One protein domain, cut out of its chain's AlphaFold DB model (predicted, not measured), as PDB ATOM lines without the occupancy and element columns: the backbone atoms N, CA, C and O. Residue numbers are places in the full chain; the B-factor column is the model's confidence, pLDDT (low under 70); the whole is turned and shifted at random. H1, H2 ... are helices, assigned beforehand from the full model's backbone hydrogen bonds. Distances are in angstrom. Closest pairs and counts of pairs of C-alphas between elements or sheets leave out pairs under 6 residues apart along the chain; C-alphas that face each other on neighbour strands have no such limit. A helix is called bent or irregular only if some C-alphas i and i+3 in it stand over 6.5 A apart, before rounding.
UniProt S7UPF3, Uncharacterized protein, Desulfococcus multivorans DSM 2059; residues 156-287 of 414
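AT A GLANCE: This is residues 156 to 287 of the 414 residues of an uncharacterized protein of Desulfococcus multivorans DSM 2059 (UniProt S7UPF3). A long helix, H2, arches over the length of the domain and bends midway; one arm, H2b, joins H3 and H4 in an up-and-down bundle of three, while the other, H2a, reaches away with H1b folded back along it as a helical hairpin. H1a crosses the start of H2b near the bend. The printed part has 132 residues with four named helices, H1, H2, H3 and H4 in that order, and no named strand; the class is all helix. It is loose, with a radius of gyration of the C-alphas of 19.4 A, and spans 68 by 34 by 18 A.

HOW THE PARTS SIT: H1, residues 163 to 190, was assigned as one helix by its hydrogen bonds but is bent: C-alphas 172 and 175 are 6.8 A apart. Its arms, H1a, residues 163 to 172, and H1b, residues 175 to 190, stand at a steep tilt of 37 degrees, only just past shallow. H2, residues 197 to 238, likewise assigned as one helix, is bent where C-alphas 217 and 220 are 7.4 A apart; H2a, residues 197 to 217, and H2b, residues 220 to 238, stand at a steep tilt of 59 degrees. H1a touches H2b, with residues 221 to 225 of H2b alone, at a steep tilt of 44 degrees, opposite ways; the closest C-alphas, of Ala 166 and Ala 221, are 4.6 A apart. H1b and H2a touch as a hairpin at a shallow tilt of 16 degrees, the closest C-alphas being those of Leu 180 and Leu 207, 6.9 A apart. H2b forms a hairpin with H3, residues 243 to 265, which touches it with residues 249 to 259 alone; the closest C-alphas, of Ala 229 and Ile 256, are 5.7 A apart. H3 forms a hairpin with H4, residues 269 to 287, at a shallow tilt of 18 degrees, the closest C-alphas, of Ala 260 and Arg 272, being 4.9 A apart. H2b and H4 touch and run the same way; their closest C-alphas, of Phe 233 and Phe 278, are 6.7 A apart. H1b is apart from H2b, H3 and H4. Every O i to N i+4 pair is within hydrogen-bond range in H1a, H2a, H2b and H4, against 9 of 12 in H1b and 17 of 19 in H3.

IN THESE COORDINATES: H1a begins at C-alpha 163 (-2.737, 16.441, 37.756) and is 14.4 A long; H1b is 24.0 A long. H2a, 30.3 A, begins at C-alpha 197 (-42.286, 26.574, 21.876), and H2b is 26.7 A. H3, 34.0 A, is irregular: C-alphas 244 and 247 are 7.5 A apart. H4, 26.2 A, ends at C-alpha 287 (-3.759, -11.240, 26.260).

THE WHOLE: The two C-alphas farthest apart, of Cys 195 and Ser 244, are 68.7 A apart. The printed part has no cut; the links H2 to H3 and H3 to H4 are tight, and H1 to H2 is short. Residues 192 to 198, of which 197 and 198 belong to H2a, stand free. The mean pLDDT of the printed part is 91.2, with residues 158 to 160 under 70.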
ATOM      1  N   ALA A 156     -12.934  30.673  40.539       82.12
ATOM      2  CA  ALA A 156     -11.571  31.080  40.250       82.12
ATOM      3  C   ALA A 156     -10.855  29.999  39.428       82.12
ATOM      4  O   ALA A 156     -10.806  28.827  39.811       82.12
ATOM      5  N   GLU A 157     -10.265  30.399  38.301       72.44
ATOM      6  CA  GLU A 157      -9.362  29.519  37.567       72.44
ATOM      7  C   GLU A 157      -8.166  29.216  38.459       72.44
ATOM      8  O   GLU A 157      -7.428  30.124  38.829       72.44
ATOM      9  N   LYS A 158      -7.967  27.942  38.810       67.12
ATOM     10  CA  LYS A 158      -6.727  27.497  39.447       67.12
ATOM     11  C   LYS A 158      -5.681  27.307  38.345       67.12
ATOM     12  O   LYS A 158      -5.794  26.356  37.567       67.12
ATOM     13  N   PRO A 159      -4.664  28.179  38.231       56.84
ATOM     14  CA  PRO A 159      -3.625  28.012  37.238       56.84
ATOM     15  C   PRO A 159      -2.611  27.029  37.813       56.84
ATOM     16  O   PRO A 159      -1.645  27.418  38.458       56.84
ATOM     17  N   SER A 160      -2.834  25.733  37.645       55.69
ATOM     18  CA  SER A 160      -1.843  24.761  38.104       55.69
ATOM     19  C   SER A 160      -1.810  23.559  37.183       55.69
ATOM     20  O   SER A 160      -2.735  22.751  37.167       55.69
ATOM     21  N   GLY A 161      -0.709  23.436  36.441       72.00
ATOM     22  CA  GLY A 161      -0.405  22.329  35.530       72.00
ATOM     23  C   GLY A 161      -0.120  20.993  36.221       72.00
ATOM     24  O   GLY A 161       0.560  20.149  35.653       72.00
ATOM     25  N   SER A 162      -0.603  20.791  37.449       87.44
ATOM     26  CA  SER A 162      -0.489  19.515  38.150       87.44
ATOM     27  C   SER A 162      -1.771  18.703  37.995       87.44
ATOM     28  O   SER A 162      -2.868  19.248  38.140       87.44
ATOM     29  N   GLU A 163      -1.625  17.391  37.844       89.56
ATOM     30  CA  GLU A 163      -2.737  16.441  37.756       89.56
ATOM     31  C   GLU A 163      -3.732  16.563  38.920       89.56
ATOM     32  O   GLU A 163      -4.933  16.669  38.688       89.56
ATOM     33  N   LYS A 164      -3.243  16.621  40.167       90.38
ATOM     34  CA  LYS A 164      -4.097  16.685  41.364       90.38
ATOM     35  C   LYS A 164      -5.070  17.865  41.317       90.38
ATOM     36  O   LYS A 164      -6.270  17.686  41.493       90.38
ATOM     37  N   HIS A 165      -4.562  19.060  41.034       89.31
ATOM     38  CA  HIS A 165      -5.398  20.254  40.953       89.31
ATOM     39  C   HIS A 165      -6.356  20.227  39.752       89.31
ATOM     40  O   HIS A 165      -7.471  20.730  39.869       89.31
ATOM     41  N   ALA A 166      -5.960  19.629  38.621       90.50
ATOM     42  CA  ALA A 166      -6.857  19.448  37.480       90.50
ATOM     43  C   ALA A 166      -8.033  18.521  37.828       90.50
ATOM     44  O   ALA A 166      -9.173  18.834  37.492       90.50
ATOM     45  N   ILE A 167      -7.775  17.430  38.559       91.00
ATOM     46  CA  ILE A 167      -8.822  16.523  39.052       91.00
ATOM     47  C   ILE A 167      -9.751  17.254  40.024       91.00
ATOM     48  O   ILE A 167     -10.963  17.236  39.831       91.00
ATOM     49  N   GLU A 168      -9.200  17.925  41.040       90.44
ATOM     50  CA  GLU A 168      -9.995  18.679  42.021       90.44
ATOM     51  C   GLU A 168     -10.881  19.732  41.348       90.44
ATOM     52  O   GLU A 168     -12.042  19.890  41.714       90.44
ATOM     53  N   PHE A 169     -10.355  20.432  40.344       91.44
ATOM     54  CA  PHE A 169     -11.100  21.447  39.614       91.44
ATOM     55  C   PHE A 169     -12.250  20.851  38.789       91.44
ATOM     56  O   PHE A 169     -13.370  21.351  38.845       91.44
ATOM     57  N   LEU A 170     -12.019  19.748  38.070       91.38
ATOM     58  CA  LEU A 170     -13.088  19.069  37.329       91.38
ATOM     59  C   LEU A 170     -14.152  18.476  38.262       91.38
ATOM     60  O   LEU A 170     -15.337  18.534  37.942       91.38
ATOM     61  N   MET A 171     -13.757  17.981  39.439       91.00
ATOM     62  CA  MET A 171     -14.691  17.523  40.476       91.00
ATOM     63  C   MET A 171     -15.576  18.651  41.018       91.00
ATOM     64  O   MET A 171     -16.734  18.406  41.338       91.00
ATOM     65  N   GLN A 172     -15.070  19.886  41.092       91.81
ATOM     66  CA  GLN A 172     -15.879  21.051  41.475       91.81
ATOM     67  C   GLN A 172     -16.925  21.417  40.409       91.81
ATOM     68  O   GLN A 172     -18.008  21.881  40.757       91.81
ATOM     69  N   LEU A 173     -16.630  21.188  39.124       92.12
ATOM     70  CA  LEU A 173     -17.560  21.447  38.016       92.12
ATOM     71  C   LEU A 173     -18.589  20.323  37.810       92.12
ATOM     72  O   LEU A 173     -19.684  20.579  37.312       92.12
ATOM     73  N   ALA A 174     -18.254  19.091  38.195       91.75
ATOM     74  CA  ALA A 174     -19.095  17.908  38.024       91.75
ATOM     75  C   ALA A 174     -20.536  18.039  38.563       91.75
ATOM     76  O   ALA A 174     -21.453  17.733  37.799       91.75
ATOM     77  N   PRO A 175     -20.791  18.504  39.808       93.56
ATOM     78  CA  PRO A 175     -22.163  18.629  40.306       93.56
ATOM     79  C   PRO A 175     -22.981  19.639  39.493       93.56
ATOM     80  O   PRO A 175     -24.125  19.368  39.154       93.56
ATOM     81  N   LEU A 176     -22.366  20.752  39.080       94.12
ATOM     82  CA  LEU A 176     -23.026  21.778  38.269       94.12
ATOM     83  C   LEU A 176     -23.406  21.239  36.882       94.12
ATOM     84  O   LEU A 176     -24.480  21.540  36.369       94.12
ATOM     85  N   ASN A 177     -22.544  20.410  36.289       92.06
ATOM     86  CA  ASN A 177     -22.838  19.723  35.034       92.06
ATOM     87  C   ASN A 177     -23.970  18.691  35.205       92.06
ATOM     88  O   ASN A 177     -24.858  18.598  34.360       92.06
ATOM     89  N   ALA A 178     -23.977  17.938  36.311       91.56
ATOM     90  CA  ALA A 178     -25.041  16.983  36.617       91.56
ATOM     91  C   ALA A 178     -26.403  17.677  36.791       91.56
ATOM     92  O   ALA A 178     -27.398  17.210  36.234       91.56
ATOM     93  N   ASP A 179     -26.434  18.824  37.473       93.69
ATOM     94  CA  ASP A 179     -27.639  19.640  37.627       93.69
ATOM     95  C   ASP A 179     -28.162  20.140  36.271       93.69
ATOM     96  O   ASP A 179     -29.365  20.062  36.007       93.69
ATOM     97  N   LEU A 180     -27.279  20.586  35.362       94.19
ATOM     98  CA  LEU A 180     -27.686  20.968  34.002       94.19
ATOM     99  C   LEU A 180     -28.307  19.797  33.235       94.19
ATOM    100  O   LEU A 180     -29.353  19.974  32.612       94.19
ATOM    101  N   ARG A 181     -27.719  18.596  33.316       91.56
ATOM    102  CA  ARG A 181     -28.271  17.392  32.671       91.56
ATOM    103  C   ARG A 181     -29.615  16.976  33.260       91.56
ATOM    104  O   ARG A 181     -30.504  16.569  32.514       91.56
ATOM    105  N   ALA A 182     -29.792  17.113  34.573       92.69
ATOM    106  CA  ALA A 182     -31.074  16.869  35.224       92.69
ATOM    107  C   ALA A 182     -32.151  17.830  34.690       92.69
ATOM    108  O   ALA A 182     -33.229  17.382  34.292       92.69
ATOM    109  N   ILE A 183     -31.836  19.126  34.586       93.19
ATOM    110  CA  ILE A 183     -32.746  20.129  34.015       93.19
ATOM    111  C   ILE A 183     -33.047  19.817  32.546       93.19
ATOM    112  O   ILE A 183     -34.214  19.812  32.159       93.19
ATOM    113  N   GLU A 184     -32.031  19.513  31.734       91.38
ATOM    114  CA  GLU A 184     -32.191  19.142  30.322       91.38
ATOM    115  C   GLU A 184     -33.125  17.931  30.150       91.38
ATOM    116  O   GLU A 184     -34.008  17.951  29.292       91.38
ATOM    117  N   SER A 185     -32.993  16.908  31.001       88.44
ATOM    118  CA  SER A 185     -33.862  15.725  30.964       88.44
ATOM    119  C   SER A 185     -35.323  16.056  31.292       88.44
ATOM    120  O   SER A 185     -36.228  15.612  30.585       88.44
ATOM    121  N   GLY A 186     -35.556  16.923  32.285       83.62
ATOM    122  CA  GLY A 186     -36.894  17.399  32.643       83.62
ATOM    123  C   GLY A 186     -37.519  18.314  31.584       83.62
ATOM    124  O   GLY A 186     -38.736  18.463  31.532       83.62
ATOM    125  N   CYS A 187     -36.718  18.901  30.683       83.19
ATOM    126  CA  CYS A 187     -37.239  19.760  29.617       83.19
ATOM    127  C   CYS A 187     -38.085  19.002  28.585       83.19
ATOM    128  O   CYS A 187     -38.906  19.618  27.899       83.19
ATOM    129  N   VAL A 188     -37.891  17.684  28.457       80.88
ATOM    130  CA  VAL A 188     -38.603  16.851  27.478       80.88
ATOM    131  C   VAL A 188     -40.116  16.916  27.692       80.88
ATOM    132  O   VAL A 188     -40.857  16.987  26.713       80.88
ATOM    133  N   GLU A 189     -40.568  17.017  28.944       79.00
ATOM    134  CA  GLU A 189     -41.988  17.083  29.315       79.00
ATOM    135  C   GLU A 189     -42.712  18.312  28.741       79.00
ATOM    136  O   GLU A 189     -43.927  18.292  28.542       79.00
ATOM    137  N   PHE A 190     -41.985  19.391  28.437       83.00
ATOM    138  CA  PHE A 190     -42.586  20.615  27.905       83.00
ATOM    139  C   PHE A 190     -42.659  20.635  26.374       83.00
ATOM    140  O   PHE A 190     -43.463  21.392  25.826       83.00
ATOM    141  N   ARG A 191     -41.858  19.813  25.674       80.06
ATOM    142  CA  ARG A 191     -41.674  19.866  24.204       80.06
ATOM    143  C   ARG A 191     -42.954  19.671  23.403       80.06
ATOM    144  O   ARG A 191     -43.058  20.187  22.291       80.06
ATOM    145  N   GLU A 192     -43.930  18.977  23.970       80.56
ATOM    146  CA  GLU A 192     -45.206  18.710  23.311       80.56
ATOM    147  C   GLU A 192     -46.179  19.898  23.368       80.56
ATOM    148  O   GLU A 192     -47.149  19.924  22.612       80.56
ATOM    149  N   SER A 193     -45.931  20.921  24.202       83.44
ATOM    150  CA  SER A 193     -46.838  22.070  24.298       83.44
ATOM    151  C   SER A 193     -46.702  23.014  23.090       83.44
ATOM    152  O   SER A 193     -45.670  23.680  22.925       83.44
ATOM    153  N   PRO A 194     -47.755  23.179  22.264       83.44
ATOM    154  CA  PRO A 194     -47.698  24.043  21.088       83.44
ATOM    155  C   PRO A 194     -47.571  25.528  21.451       83.44
ATOM    156  O   PRO A 194     -46.980  26.285  20.682       83.44
ATOM    157  N   CYS A 195     -48.077  25.933  22.622       85.44
ATOM    158  CA  CYS A 195     -48.078  27.328  23.069       85.44
ATOM    159  C   CYS A 195     -46.738  27.767  23.680       85.44
ATOM    160  O   CYS A 195     -46.461  28.962  23.772       85.44
ATOM    161  N   LEU A 196     -45.895  26.817  24.102       90.81
ATOM    162  CA  LEU A 196     -44.678  27.095  24.876       90.81
ATOM    163  C   LEU A 196     -43.381  26.951  24.075       90.81
ATOM    164  O   LEU A 196     -42.300  27.093  24.643       90.81
ATOM    165  N   LYS A 197     -43.459  26.751  22.754       91.56
ATOM    166  CA  LYS A 197     -42.286  26.574  21.876       91.56
ATOM    167  C   LYS A 197     -41.201  27.636  22.083       91.56
ATOM    168  O   LYS A 197     -40.030  27.299  22.216       91.56
ATOM    169  N   ALA A 198     -41.581  28.912  22.155       91.44
ATOM    170  CA  ALA A 198     -40.627  30.003  22.354       91.44
ATOM    171  C   ALA A 198     -39.975  29.979  23.752       91.44
ATOM    172  O   ALA A 198     -38.793  30.291  23.886       91.44
ATOM    173  N   ALA A 199     -40.721  29.581  24.786       91.56
ATOM    174  CA  ALA A 199     -40.211  29.475  26.151       91.56
ATOM    175  C   ALA A 199     -39.223  28.308  26.290       91.56
ATOM    176  O   ALA A 199     -38.180  28.442  26.923       91.56
ATOM    177  N   ILE A 200     -39.524  27.188  25.636       92.69
ATOM    178  CA  ILE A 200     -38.646  26.017  25.581       92.69
ATOM    179  C   ILE A 200     -37.360  26.372  24.842       92.69
ATOM    180  O   ILE A 200     -36.279  26.133  25.366       92.69
ATOM    181  N   GLN A 201     -37.457  27.046  23.691       92.31
ATOM    182  CA  GLN A 201     -36.281  27.530  22.965       92.31
ATOM    183  C   GLN A 201     -35.423  28.472  23.824       92.31
ATOM    184  O   GLN A 201     -34.195  28.437  23.749       92.31
ATOM    185  N   HIS A 202     -36.053  29.320  24.644       92.50
ATOM    186  CA  HIS A 202     -35.343  30.183  25.583       92.50
ATOM    187  C   HIS A 202     -34.552  29.374  26.620       92.50
ATOM    188  O   HIS A 202     -33.361  29.625  26.795       92.50
ATOM    189  N   LEU A 203     -35.182  28.380  27.254       93.31
ATOM    190  CA  LEU A 203     -34.525  27.490  28.213       93.31
ATOM    191  C   LEU A 203     -33.400  26.670  27.564       93.31
ATOM    192  O   LEU A 203     -32.299  26.622  28.102       93.31
ATOM    193  N   GLU A 204     -33.628  26.100  26.380       93.31
ATOM    194  CA  GLU A 204     -32.605  25.362  25.627       93.31
ATOM    195  C   GLU A 204     -31.398  26.245  25.279       93.31
ATOM    196  O   GLU A 204     -30.254  25.796  25.346       93.31
ATOM    197  N   ASN A 205     -31.623  27.520  24.949       93.69
ATOM    198  CA  ASN A 205     -30.536  28.468  24.717       93.69
ATOM    199  C   ASN A 205     -29.749  28.764  26.003       93.69
ATOM    200  O   ASN A 205     -28.522  28.852  25.956       93.69
ATOM    201  N   GLU A 206     -30.419  28.915  27.148       94.56
ATOM    202  CA  GLU A 206     -29.736  29.101  28.435       94.56
ATOM    203  C   GLU A 206     -28.931  27.855  28.831       94.56
ATOM    204  O   GLU A 206     -27.781  28.006  29.244       94.56
ATOM    205  N   LEU A 207     -29.477  26.648  28.625       95.50
ATOM    206  CA  LEU A 207     -28.780  25.373  28.854       95.50
ATOM    207  C   LEU A 207     -27.508  25.283  28.008       95.50
ATOM    208  O   LEU A 207     -26.419  25.136  28.554       95.50
ATOM    209  N   ARG A 208     -27.617  25.503  26.691       94.56
ATOM    210  CA  ARG A 208     -26.458  25.510  25.777       94.56
ATOM    211  C   ARG A 208     -25.400  26.531  26.186       94.56
ATOM    212  O   ARG A 208     -24.203  26.271  26.080       94.56
ATOM    213  N   ASN A 209     -25.827  27.708  26.644       94.50
ATOM    214  CA  ASN A 209     -24.907  28.739  27.110       94.50
ATOM    215  C   ASN A 209     -24.193  28.330  28.405       94.50
ATOM    216  O   ASN A 209     -23.000  28.597  28.530       94.50
ATOM    217  N   ALA A 210     -24.895  27.712  29.358       95.25
ATOM    218  CA  ALA A 210     -24.302  27.215  30.596       95.25
ATOM    219  C   ALA A 210     -23.331  26.053  30.330       95.25
ATOM    220  O   ALA A 210     -22.189  26.112  30.787       95.25
ATOM    221  N   ASP A 211     -23.730  25.084  29.501       93.69
ATOM    222  CA  ASP A 211     -22.884  23.968  29.059       93.69
ATOM    223  C   ASP A 211     -21.582  24.464  28.428       93.69
ATOM    224  O   ASP A 211     -20.493  24.011  28.783       93.69
ATOM    225  N   ARG A 212     -21.673  25.449  27.522       94.00
ATOM    226  CA  ARG A 212     -20.494  26.047  26.882       94.00
ATOM    227  C   ARG A 212     -19.538  26.650  27.909       94.00
ATOM    228  O   ARG A 212     -18.332  26.454  27.791       94.00
ATOM    229  N   VAL A 213     -20.061  27.368  28.904       94.25
ATOM    230  CA  VAL A 213     -19.247  28.011  29.948       94.25
ATOM    231  C   VAL A 213     -18.576  26.969  30.851       94.25
ATOM    232  O   VAL A 213     -17.388  27.107  31.139       94.25
ATOM    233  N   ILE A 214     -19.282  25.898  31.237       92.25
ATOM    234  CA  ILE A 214     -18.689  24.775  31.988       92.25
ATOM    235  C   ILE A 214     -17.577  24.109  31.179       92.25
ATOM    236  O   ILE A 214     -16.470  23.916  31.689       92.25
ATOM    237  N   ALA A 215     -17.847  23.792  29.912       90.06
ATOM    238  CA  ALA A 215     -16.878  23.153  29.032       90.06
ATOM    239  C   ALA A 215     -15.630  24.025  28.833       90.06
ATOM    240  O   ALA A 215     -14.507  23.519  28.870       90.06
ATOM    241  N   GLU A 216     -15.806  25.336  28.657       91.38
ATOM    242  CA  GLU A 216     -14.706  26.286  28.505       91.38
ATOM    243  C   GLU A 216     -13.865  26.398  29.782       91.38
ATOM    244  O   GLU A 216     -12.638  26.295  29.704       91.38
ATOM    245  N   LYS A 217     -14.505  26.493  30.958       90.81
ATOM    246  CA  LYS A 217     -13.808  26.496  32.253       90.81
ATOM    247  C   LYS A 217     -13.014  25.211  32.478       90.81
ATOM    248  O   LYS A 217     -11.845  25.274  32.851       90.81
ATOM    249  N   GLY A 218     -13.605  24.048  32.204       90.94
ATOM    250  CA  GLY A 218     -12.958  22.742  32.379       90.94
ATOM    251  C   GLY A 218     -11.887  22.407  31.333       90.94
ATOM    252  O   GLY A 218     -11.049  21.538  31.570       90.94
ATOM    253  N   ARG A 219     -11.861  23.101  30.185       90.69
ATOM    254  CA  ARG A 219     -11.082  22.705  28.997       90.69
ATOM    255  C   ARG A 219      -9.601  22.465  29.271       90.69
ATOM    256  O   ARG A 219      -9.056  21.467  28.804       90.69
ATOM    257  N   LYS A 220      -8.937  23.376  29.991       90.50
ATOM    258  CA  LYS A 220      -7.493  23.268  30.280       90.50
ATOM    259  C   LYS A 220      -7.191  22.066  31.179       90.50
ATOM    260  O   LYS A 220      -6.252  21.329  30.893       90.50
ATOM    261  N   ALA A 221      -8.001  21.850  32.216       91.44
ATOM    262  CA  ALA A 221      -7.851  20.725  33.135       91.44
ATOM    263  C   ALA A 221      -8.106  19.388  32.423       91.44
ATOM    264  O   ALA A 221      -7.269  18.492  32.492       91.44
ATOM    265  N   SER A 222      -9.198  19.280  31.657       92.38
ATOM    266  CA  SER A 222      -9.492  18.072  30.876       92.38
ATOM    267  C   SER A 222      -8.409  17.780  29.841       92.38
ATOM    268  O   SER A 222      -8.023  16.625  29.671       92.38
ATOM    269  N   LYS A 223      -7.888  18.816  29.166       93.12
ATOM    270  CA  LYS A 223      -6.786  18.665  28.213       93.12
ATOM    271  C   LYS A 223      -5.532  18.117  28.894       93.12
ATOM    272  O   LYS A 223      -4.982  17.148  28.398       93.12
ATOM    273  N   LEU A 224      -5.132  18.668  30.041       93.31
ATOM    274  CA  LEU A 224      -3.963  18.191  30.786       93.31
ATOM    275  C   LEU A 224      -4.064  16.692  31.121       93.31
ATOM    276  O   LEU A 224      -3.113  15.948  30.907       93.31
ATOM    277  N   LEU A 225      -5.219  16.239  31.622       93.75
ATOM    278  CA  LEU A 225      -5.415  14.829  31.982       93.75
ATOM    279  C   LEU A 225      -5.395  13.905  30.755       93.75
ATOM    280  O   LEU A 225      -4.836  12.812  30.822       93.75
ATOM    281  N   ILE A 226      -5.976  14.345  29.635       95.06
ATOM    282  CA  ILE A 226      -5.926  13.596  28.374       95.06
ATOM    283  C   ILE A 226      -4.514  13.562  27.797       95.06
ATOM    284  O   ILE A 226      -4.086  12.498  27.362       95.06
ATOM    285  N   ASP A 227      -3.778  14.669  27.835       94.50
ATOM    286  CA  ASP A 227      -2.396  14.731  27.354       94.50
ATOM    287  C   ASP A 227      -1.494  13.803  28.195       94.50
ATOM    288  O   ASP A 227      -0.705  13.041  27.636       94.50
ATOM    289  N   ASN A 228      -1.679  13.763  29.524       94.62
ATOM    290  CA  ASN A 228      -0.977  12.824  30.410       94.62
ATOM    291  C   ASN A 228      -1.303  11.359  30.077       94.62
ATOM    292  O   ASN A 228      -0.400  10.527  29.953       94.62
ATOM    293  N   ALA A 229      -2.586  11.031  29.895       95.88
ATOM    294  CA  ALA A 229      -3.001   9.690  29.488       95.88
ATOM    295  C   ALA A 229      -2.460   9.317  28.095       95.88
ATOM    296  O   ALA A 229      -2.033   8.183  27.876       95.88
ATOM    297  N   GLY A 230      -2.430  10.281  27.174       96.38
ATOM    298  CA  GLY A 230      -1.869  10.143  25.836       96.38
ATOM    299  C   GLY A 230      -0.364   9.888  25.855       96.38
ATOM    300  O   GLY A 230       0.105   9.026  25.120       96.38
ATOM    301  N   ALA A 231       0.393  10.548  26.734       96.50
ATOM    302  CA  ALA A 231       1.824  10.296  26.911       96.50
ATOM    303  C   ALA A 231       2.103   8.873  27.428       96.50
ATOM    304  O   ALA A 231       3.010   8.193  26.938       96.50
ATOM    305  N   ILE A 232       1.288   8.381  28.369       96.50
ATOM    306  CA  ILE A 232       1.365   6.993  28.854       96.50
ATOM    307  C   ILE A 232       1.058   6.016  27.718       96.50
ATOM    308  O   ILE A 232       1.793   5.050  27.517       96.50
ATOM    309  N   PHE A 233       0.007   6.283  26.940       96.81
ATOM    310  CA  PHE A 233      -0.349   5.446  25.800       96.81
ATOM    311  C   PHE A 233       0.722   5.482  24.700       96.81
ATOM    312  O   PHE A 233       1.053   4.449  24.128       96.81
ATOM    313  N   HIS A 234       1.339   6.635  24.445       96.06
ATOM    314  CA  HIS A 234       2.449   6.735  23.506       96.06
ATOM    315  C   HIS A 234       3.655   5.911  23.975       96.06
ATOM    316  O   HIS A 234       4.223   5.152  23.192       96.06
ATOM    317  N   THR A 235       3.979   5.973  25.270       95.44
ATOM    318  CA  THR A 235       5.023   5.135  25.881       95.44
ATOM    319  C   THR A 235       4.723   3.649  25.678       95.44
ATOM    320  O   THR A 235       5.611   2.894  25.285       95.44
ATOM    321  N   TYR A 236       3.466   3.232  25.856       95.12
ATOM    322  CA  TYR A 236       3.009   1.885  25.508       95.12
ATOM    323  C   TYR A 236       3.296   1.549  24.033       95.12
ATOM    324  O   TYR A 236       3.899   0.514  23.762       95.12
ATOM    325  N   THR A 237       2.937   2.426  23.086       93.94
ATOM    326  CA  THR A 237       3.094   2.144  21.644       93.94
ATOM    327  C   THR A 237       4.541   1.972  21.184       93.94
ATOM    328  O   THR A 237       4.784   1.232  20.233       93.94
ATOM    329  N   VAL A 238       5.500   2.634  21.839       94.50
ATOM    330  CA  VAL A 238       6.933   2.530  21.502       94.50
ATOM    331  C   VAL A 238       7.660   1.443  22.298       94.50
ATOM    332  O   VAL A 238       8.783   1.081  21.954       94.50
ATOM    333  N   THR A 239       7.044   0.914  23.360       91.50
ATOM    334  CA  THR A 239       7.638  -0.145  24.183       91.50
ATOM    335  C   THR A 239       7.547  -1.488  23.444       91.50
ATOM    336  O   THR A 239       6.445  -1.912  23.090       91.50
ATOM    337  N   PRO A 240       8.667  -2.208  23.231       90.69
ATOM    338  CA  PRO A 240       8.649  -3.498  22.546       90.69
ATOM    339  C   PRO A 240       7.756  -4.525  23.249       90.69
ATOM    340  O   PRO A 240       7.840  -4.707  24.469       90.69
ATOM    341  N   VAL A 241       6.945  -5.248  22.475       90.88
ATOM    342  CA  VAL A 241       6.087  -6.324  22.989       90.88
ATOM    343  C   VAL A 241       6.957  -7.529  23.343       90.88
ATOM    344  O   VAL A 241       7.363  -8.297  22.476       90.88
ATOM    345  N   SER A 242       7.269  -7.668  24.629       90.12
ATOM    346  CA  SER A 242       8.103  -8.742  25.172       90.12
ATOM    347  C   SER A 242       7.646  -9.121  26.579       90.12
ATOM    348  O   SER A 242       7.028  -8.312  27.278       90.12
ATOM    349  N   LEU A 243       7.959 -10.349  27.002       86.69
ATOM    350  CA  LEU A 243       7.556 -10.870  28.312       86.69
ATOM    351  C   LEU A 243       8.115 -10.041  29.477       86.69
ATOM    352  O   LEU A 243       7.402  -9.823  30.455       86.69
ATOM    353  N   SER A 244       9.330  -9.499  29.340       89.38
ATOM    354  CA  SER A 244       9.958  -8.623  30.340       89.38
ATOM    355  C   SER A 244       9.208  -7.305  30.559       89.38
ATOM    356  O   SER A 244       9.313  -6.716  31.629       89.38
ATOM    357  N   ASN A 245       8.411  -6.855  29.584       92.31
ATOM    358  CA  ASN A 245       7.650  -5.606  29.667       92.31
ATOM    359  C   ASN A 245       6.200  -5.802  30.147       92.31
ATOM    360  O   ASN A 245       5.445  -4.832  30.224       92.31
ATOM    361  N   THR A 246       5.791  -7.027  30.496       91.44
ATOM    362  CA  THR A 246       4.405  -7.337  30.892       91.44
ATOM    363  C   THR A 246       3.933  -6.497  32.084       91.44
ATOM    364  O   THR A 246       2.836  -5.940  32.050       91.44
ATOM    365  N   GLU A 247       4.763  -6.343  33.119       92.88
ATOM    366  CA  GLU A 247       4.430  -5.525  34.296       92.88
ATOM    367  C   GLU A 247       4.294  -4.035  33.955       92.88
ATOM    368  O   GLU A 247       3.380  -3.367  34.442       92.88
ATOM    369  N   SER A 248       5.141  -3.531  33.049       93.94
ATOM    370  CA  SER A 248       5.058  -2.157  32.538       93.94
ATOM    371  C   SER A 248       3.718  -1.911  31.838       93.94
ATOM    372  O   SER A 248       3.017  -0.950  32.160       93.94
ATOM    373  N   PHE A 249       3.288  -2.824  30.960       94.56
ATOM    374  CA  PHE A 249       1.989  -2.727  30.288       94.56
ATOM    375  C   PHE A 249       0.807  -2.781  31.268       94.56
ATOM    376  O   PHE A 249      -0.166  -2.040  31.104       94.56
ATOM    377  N   ILE A 250       0.891  -3.597  32.326       95.06
ATOM    378  CA  ILE A 250      -0.119  -3.629  33.397       95.06
ATOM    379  C   ILE A 250      -0.177  -2.279  34.127       95.06
ATOM    380  O   ILE A 250      -1.269  -1.745  34.341       95.06
ATOM    381  N   ALA A 251       0.973  -1.699  34.479       95.50
ATOM    382  CA  ALA A 251       1.048  -0.409  35.162       95.50
ATOM    383  C   ALA A 251       0.510   0.742  34.293       95.50
ATOM    384  O   ALA A 251      -0.269   1.573  34.772       95.50
ATOM    385  N   GLN A 252       0.861   0.760  33.004       95.31
ATOM    386  CA  GLN A 252       0.368   1.733  32.026       95.31
ATOM    387  C   GLN A 252      -1.154   1.629  31.851       95.31
ATOM    388  O   GLN A 252      -1.853   2.643  31.942       95.31
ATOM    389  N   LYS A 253      -1.697   0.409  31.706       97.19
ATOM    390  CA  LYS A 253      -3.151   0.175  31.690       97.19
ATOM    391  C   LYS A 253      -3.805   0.714  32.959       97.19
ATOM    392  O   LYS A 253      -4.786   1.451  32.877       97.19
ATOM    393  N   ALA A 254      -3.276   0.362  34.131       96.81
ATOM    394  CA  ALA A 254      -3.833   0.793  35.408       96.81
ATOM    395  C   ALA A 254      -3.865   2.325  35.528       96.81
ATOM    396  O   ALA A 254      -4.835   2.875  36.047       96.81
ATOM    397  N   ALA A 255      -2.848   3.020  35.011       95.31
ATOM    398  CA  ALA A 255      -2.819   4.476  34.975       95.31
ATOM    399  C   ALA A 255      -3.916   5.074  34.079       95.31
ATOM    400  O   ALA A 255      -4.654   5.949  34.530       95.31
ATOM    401  N   ILE A 256      -4.098   4.553  32.865       96.69
ATOM    402  CA  ILE A 256      -5.153   5.013  31.945       96.69
ATOM    403  C   ILE A 256      -6.551   4.733  32.522       96.69
ATOM    404  O   ILE A 256      -7.433   5.590  32.453       96.69
ATOM    405  N   VAL A 257      -6.742   3.586  33.184       97.12
ATOM    406  CA  VAL A 257      -7.992   3.247  33.888       97.12
ATOM    407  C   VAL A 257      -8.335   4.274  34.974       97.12
ATOM    408  O   VAL A 257      -9.512   4.588  35.154       97.12
ATOM    409  N   ARG A 258      -7.348   4.832  35.692       95.44
ATOM    410  CA  ARG A 258      -7.608   5.895  36.682       95.44
ATOM    411  C   ARG A 258      -8.191   7.142  36.023       95.44
ATOM    412  O   ARG A 258      -9.203   7.646  36.505       95.44
ATOM    413  N   TYR A 259      -7.619   7.595  34.907       95.50
ATOM    414  CA  TYR A 259      -8.163   8.739  34.166       95.50
ATOM    415  C   TYR A 259      -9.558   8.449  33.604       95.50
ATOM    416  O   TYR A 259     -10.440   9.297  33.719       95.50
ATOM    417  N   ALA A 260      -9.804   7.241  33.086       95.81
ATOM    418  CA  ALA A 260     -11.130   6.848  32.603       95.81
ATOM    419  C   ALA A 260     -12.187   6.902  33.722       95.81
ATOM    420  O   ALA A 260     -13.292   7.396  33.502       95.81
ATOM    421  N   LYS A 261     -11.835   6.471  34.942       95.06
ATOM    422  CA  LYS A 261     -12.706   6.599  36.122       95.06
ATOM    423  C   LYS A 261     -12.982   8.057  36.486       95.06
ATOM    424  O   LYS A 261     -14.129   8.378  36.772       95.06
ATOM    425  N   ILE A 262     -11.971   8.929  36.437       93.62
ATOM    426  CA  ILE A 262     -12.140  10.368  36.695       93.62
ATOM    427  C   ILE A 262     -13.133  10.973  35.694       93.62
ATOM    428  O   ILE A 262     -14.120  11.579  36.113       93.62
ATOM    429  N   PHE A 263     -12.933  10.747  34.391       94.00
ATOM    430  CA  PHE A 263     -13.848  11.248  33.357       94.00
ATOM    431  C   PHE A 263     -15.259  10.653  33.479       94.00
ATOM    432  O   PHE A 263     -16.241  11.375  33.329       94.00
ATOM    433  N   GLY A 264     -15.377   9.377  33.863       91.88
ATOM    434  CA  GLY A 264     -16.665   8.767  34.197       91.88
ATOM    435  C   GLY A 264     -17.364   9.442  35.381       91.88
ATOM    436  O   GLY A 264     -18.551   9.738  35.293       91.88
ATOM    437  N   SER A 265     -16.638   9.748  36.458       89.94
ATOM    438  CA  SER A 265     -17.211  10.393  37.649       89.94
ATOM    439  C   SER A 265     -17.647  11.846  37.436       89.94
ATOM    440  O   SER A 265     -18.566  12.293  38.114       89.94
ATOM    441  N   ILE A 266     -17.049  12.572  36.483       88.38
ATOM    442  CA  ILE A 266     -17.502  13.928  36.108       88.38
ATOM    443  C   ILE A 266     -18.564  13.936  34.997       88.38
ATOM    444  O   ILE A 266     -19.020  15.008  34.597       88.38
ATOM    445  N   GLY A 267     -18.943  12.763  34.479       84.44
ATOM    446  CA  GLY A 267     -19.935  12.625  33.412       84.44
ATOM    447  C   GLY A 267     -19.435  12.987  32.008       84.44
ATOM    448  O   GLY A 267     -20.245  13.287  31.137       84.44
ATOM    449  N   ASP A 268     -18.122  12.972  31.764       88.56
ATOM    450  CA  ASP A 268     -17.532  13.239  30.447       88.56
ATOM    451  C   ASP A 268     -17.373  11.930  29.659       88.56
ATOM    452  O   ASP A 268     -16.364  11.220  29.748       88.56
ATOM    453  N   THR A 269     -18.423  11.579  28.918       89.38
ATOM    454  CA  THR A 269     -18.503  10.309  28.191       89.38
ATOM    455  C   THR A 269     -17.535  10.242  27.013       89.38
ATOM    456  O   THR A 269     -16.889   9.214  26.836       89.38
ATOM    457  N   GLU A 270     -17.361  11.331  26.263       91.06
ATOM    458  CA  GLU A 270     -16.499  11.383  25.073       91.06
ATOM    459  C   GLU A 270     -15.031  11.081  25.419       91.06
ATOM    460  O   GLU A 270     -14.365  10.245  24.792       91.06
ATOM    461  N   ARG A 271     -14.514  11.733  26.467       93.00
ATOM    462  CA  ARG A 271     -13.137  11.509  26.925       93.00
ATOM    463  C   ARG A 271     -12.968  10.134  27.553       93.00
ATOM    464  O   ARG A 271     -11.953   9.480  27.309       93.00
ATOM    465  N   ARG A 272     -13.964   9.661  28.305       95.81
ATOM    466  CA  ARG A 272     -13.972   8.298  28.854       95.81
ATOM    467  C   ARG A 272     -13.884   7.246  27.748       95.81
ATOM    468  O   ARG A 272     -13.010   6.387  27.818       95.81
ATOM    469  N   GLU A 273     -14.712   7.345  26.712       95.12
ATOM    470  CA  GLU A 273     -14.720   6.414  25.573       95.12
ATOM    471  C   GLU A 273     -13.384   6.415  24.819       95.12
ATOM    472  O   GLU A 273     -12.899   5.372  24.376       95.12
ATOM    473  N   THR A 274     -12.740   7.578  24.702       95.44
ATOM    474  CA  THR A 274     -11.393   7.677  24.125       95.44
ATOM    475  C   THR A 274     -10.376   6.871  24.939       95.44
ATOM    476  O   THR A 274      -9.597   6.101  24.375       95.44
ATOM    477  N   LEU A 275     -10.410   6.983  26.269       96.88
ATOM    478  CA  LEU A 275      -9.523   6.222  27.153       96.88
ATOM    479  C   LEU A 275      -9.859   4.725  27.177       96.88
ATOM    480  O   LEU A 275      -8.955   3.899  27.282       96.88
ATOM    481  N   GLU A 276     -11.127   4.346  27.015       96.69
ATOM    482  CA  GLU A 276     -11.543   2.943  26.885       96.69
ATOM    483  C   GLU A 276     -10.928   2.275  25.644       96.69
ATOM    484  O   GLU A 276     -10.496   1.120  25.711       96.69
ATOM    485  N   LYS A 277     -10.774   3.012  24.535       96.81
ATOM    486  CA  LYS A 277     -10.051   2.525  23.344       96.81
ATOM    487  C   LYS A 277      -8.573   2.263  23.643       96.81
ATOM    488  O   LYS A 277      -8.047   1.229  23.235       96.81
ATOM    489  N   PHE A 278      -7.913   3.154  24.390       97.38
ATOM    490  CA  PHE A 278      -6.525   2.947  24.821       97.38
ATOM    491  C   PHE A 278      -6.386   1.704  25.707       97.38
ATOM    492  O   PHE A 278      -5.498   0.882  25.484       97.38
ATOM    493  N   ILE A 279      -7.294   1.532  26.672       97.56
ATOM    494  CA  ILE A 279      -7.323   0.367  27.569       97.56
ATOM    495  C   ILE A 279      -7.466  -0.928  26.762       97.56
ATOM    496  O   ILE A 279      -6.713  -1.876  26.979       97.56
ATOM    497  N   SER A 280      -8.380  -0.935  25.792       97.25
ATOM    498  CA  SER A 280      -8.666  -2.098  24.948       97.25
ATOM    499  C   SER A 280      -7.449  -2.523  24.119       97.25
ATOM    500  O   SER A 280      -7.160  -3.712  24.004       97.25
ATOM    501  N   ALA A 281      -6.687  -1.565  23.580       96.31
ATOM    502  CA  ALA A 281      -5.465  -1.854  22.826       96.31
ATOM    503  C   ALA A 281      -4.382  -2.522  23.696       96.31
ATOM    504  O   ALA A 281      -3.778  -3.525  23.290       96.31
ATOM    505  N   ILE A 282      -4.178  -2.020  24.920       95.88
ATOM    506  CA  ILE A 282      -3.232  -2.624  25.868       95.88
ATOM    507  C   ILE A 282      -3.703  -4.028  26.266       95.88
ATOM    508  O   ILE A 282      -2.890  -4.951  26.318       95.88
ATOM    509  N   ASP A 283      -5.007  -4.224  26.471       96.12
ATOM    510  CA  ASP A 283      -5.573  -5.525  26.836       96.12
ATOM    511  C   ASP A 283      -5.350  -6.605  25.783       96.12
ATOM    512  O   ASP A 283      -4.945  -7.717  26.127       96.12
ATOM    513  N   VAL A 284      -5.507  -6.275  24.500       95.81
ATOM    514  CA  VAL A 284      -5.186  -7.202  23.404       95.81
ATOM    515  C   VAL A 284      -3.715  -7.630  23.455       95.81
ATOM    516  O   VAL A 284      -3.388  -8.793  23.217       95.81
ATOM    517  N   THR A 285      -2.811  -6.708  23.793       94.00
ATOM    518  CA  THR A 285      -1.372  -7.004  23.898       94.00
ATOM    519  C   THR A 285      -1.074  -7.882  25.110       94.00
ATOM    520  O   THR A 285      -0.378  -8.889  24.986       94.00
ATOM    521  N   LEU A 286      -1.653  -7.555  26.267       94.56
ATOM    522  CA  LEU A 286      -1.529  -8.354  27.485       94.56
ATOM    523  C   LEU A 286      -2.095  -9.767  27.306       94.56
ATOM    524  O   LEU A 286      -1.516 -10.722  27.815       94.56
ATOM    525  N   GLN A 287      -3.190  -9.928  26.561       94.69
ATOM    526  CA  GLN A 287      -3.759 -11.240  26.260       94.69
ATOM    527  C   GLN A 287      -2.809 -12.090  25.407       94.69
ATOM    528  O   GLN A 287      -2.614 -13.265  25.714       94.69
TER     529      GLN A 287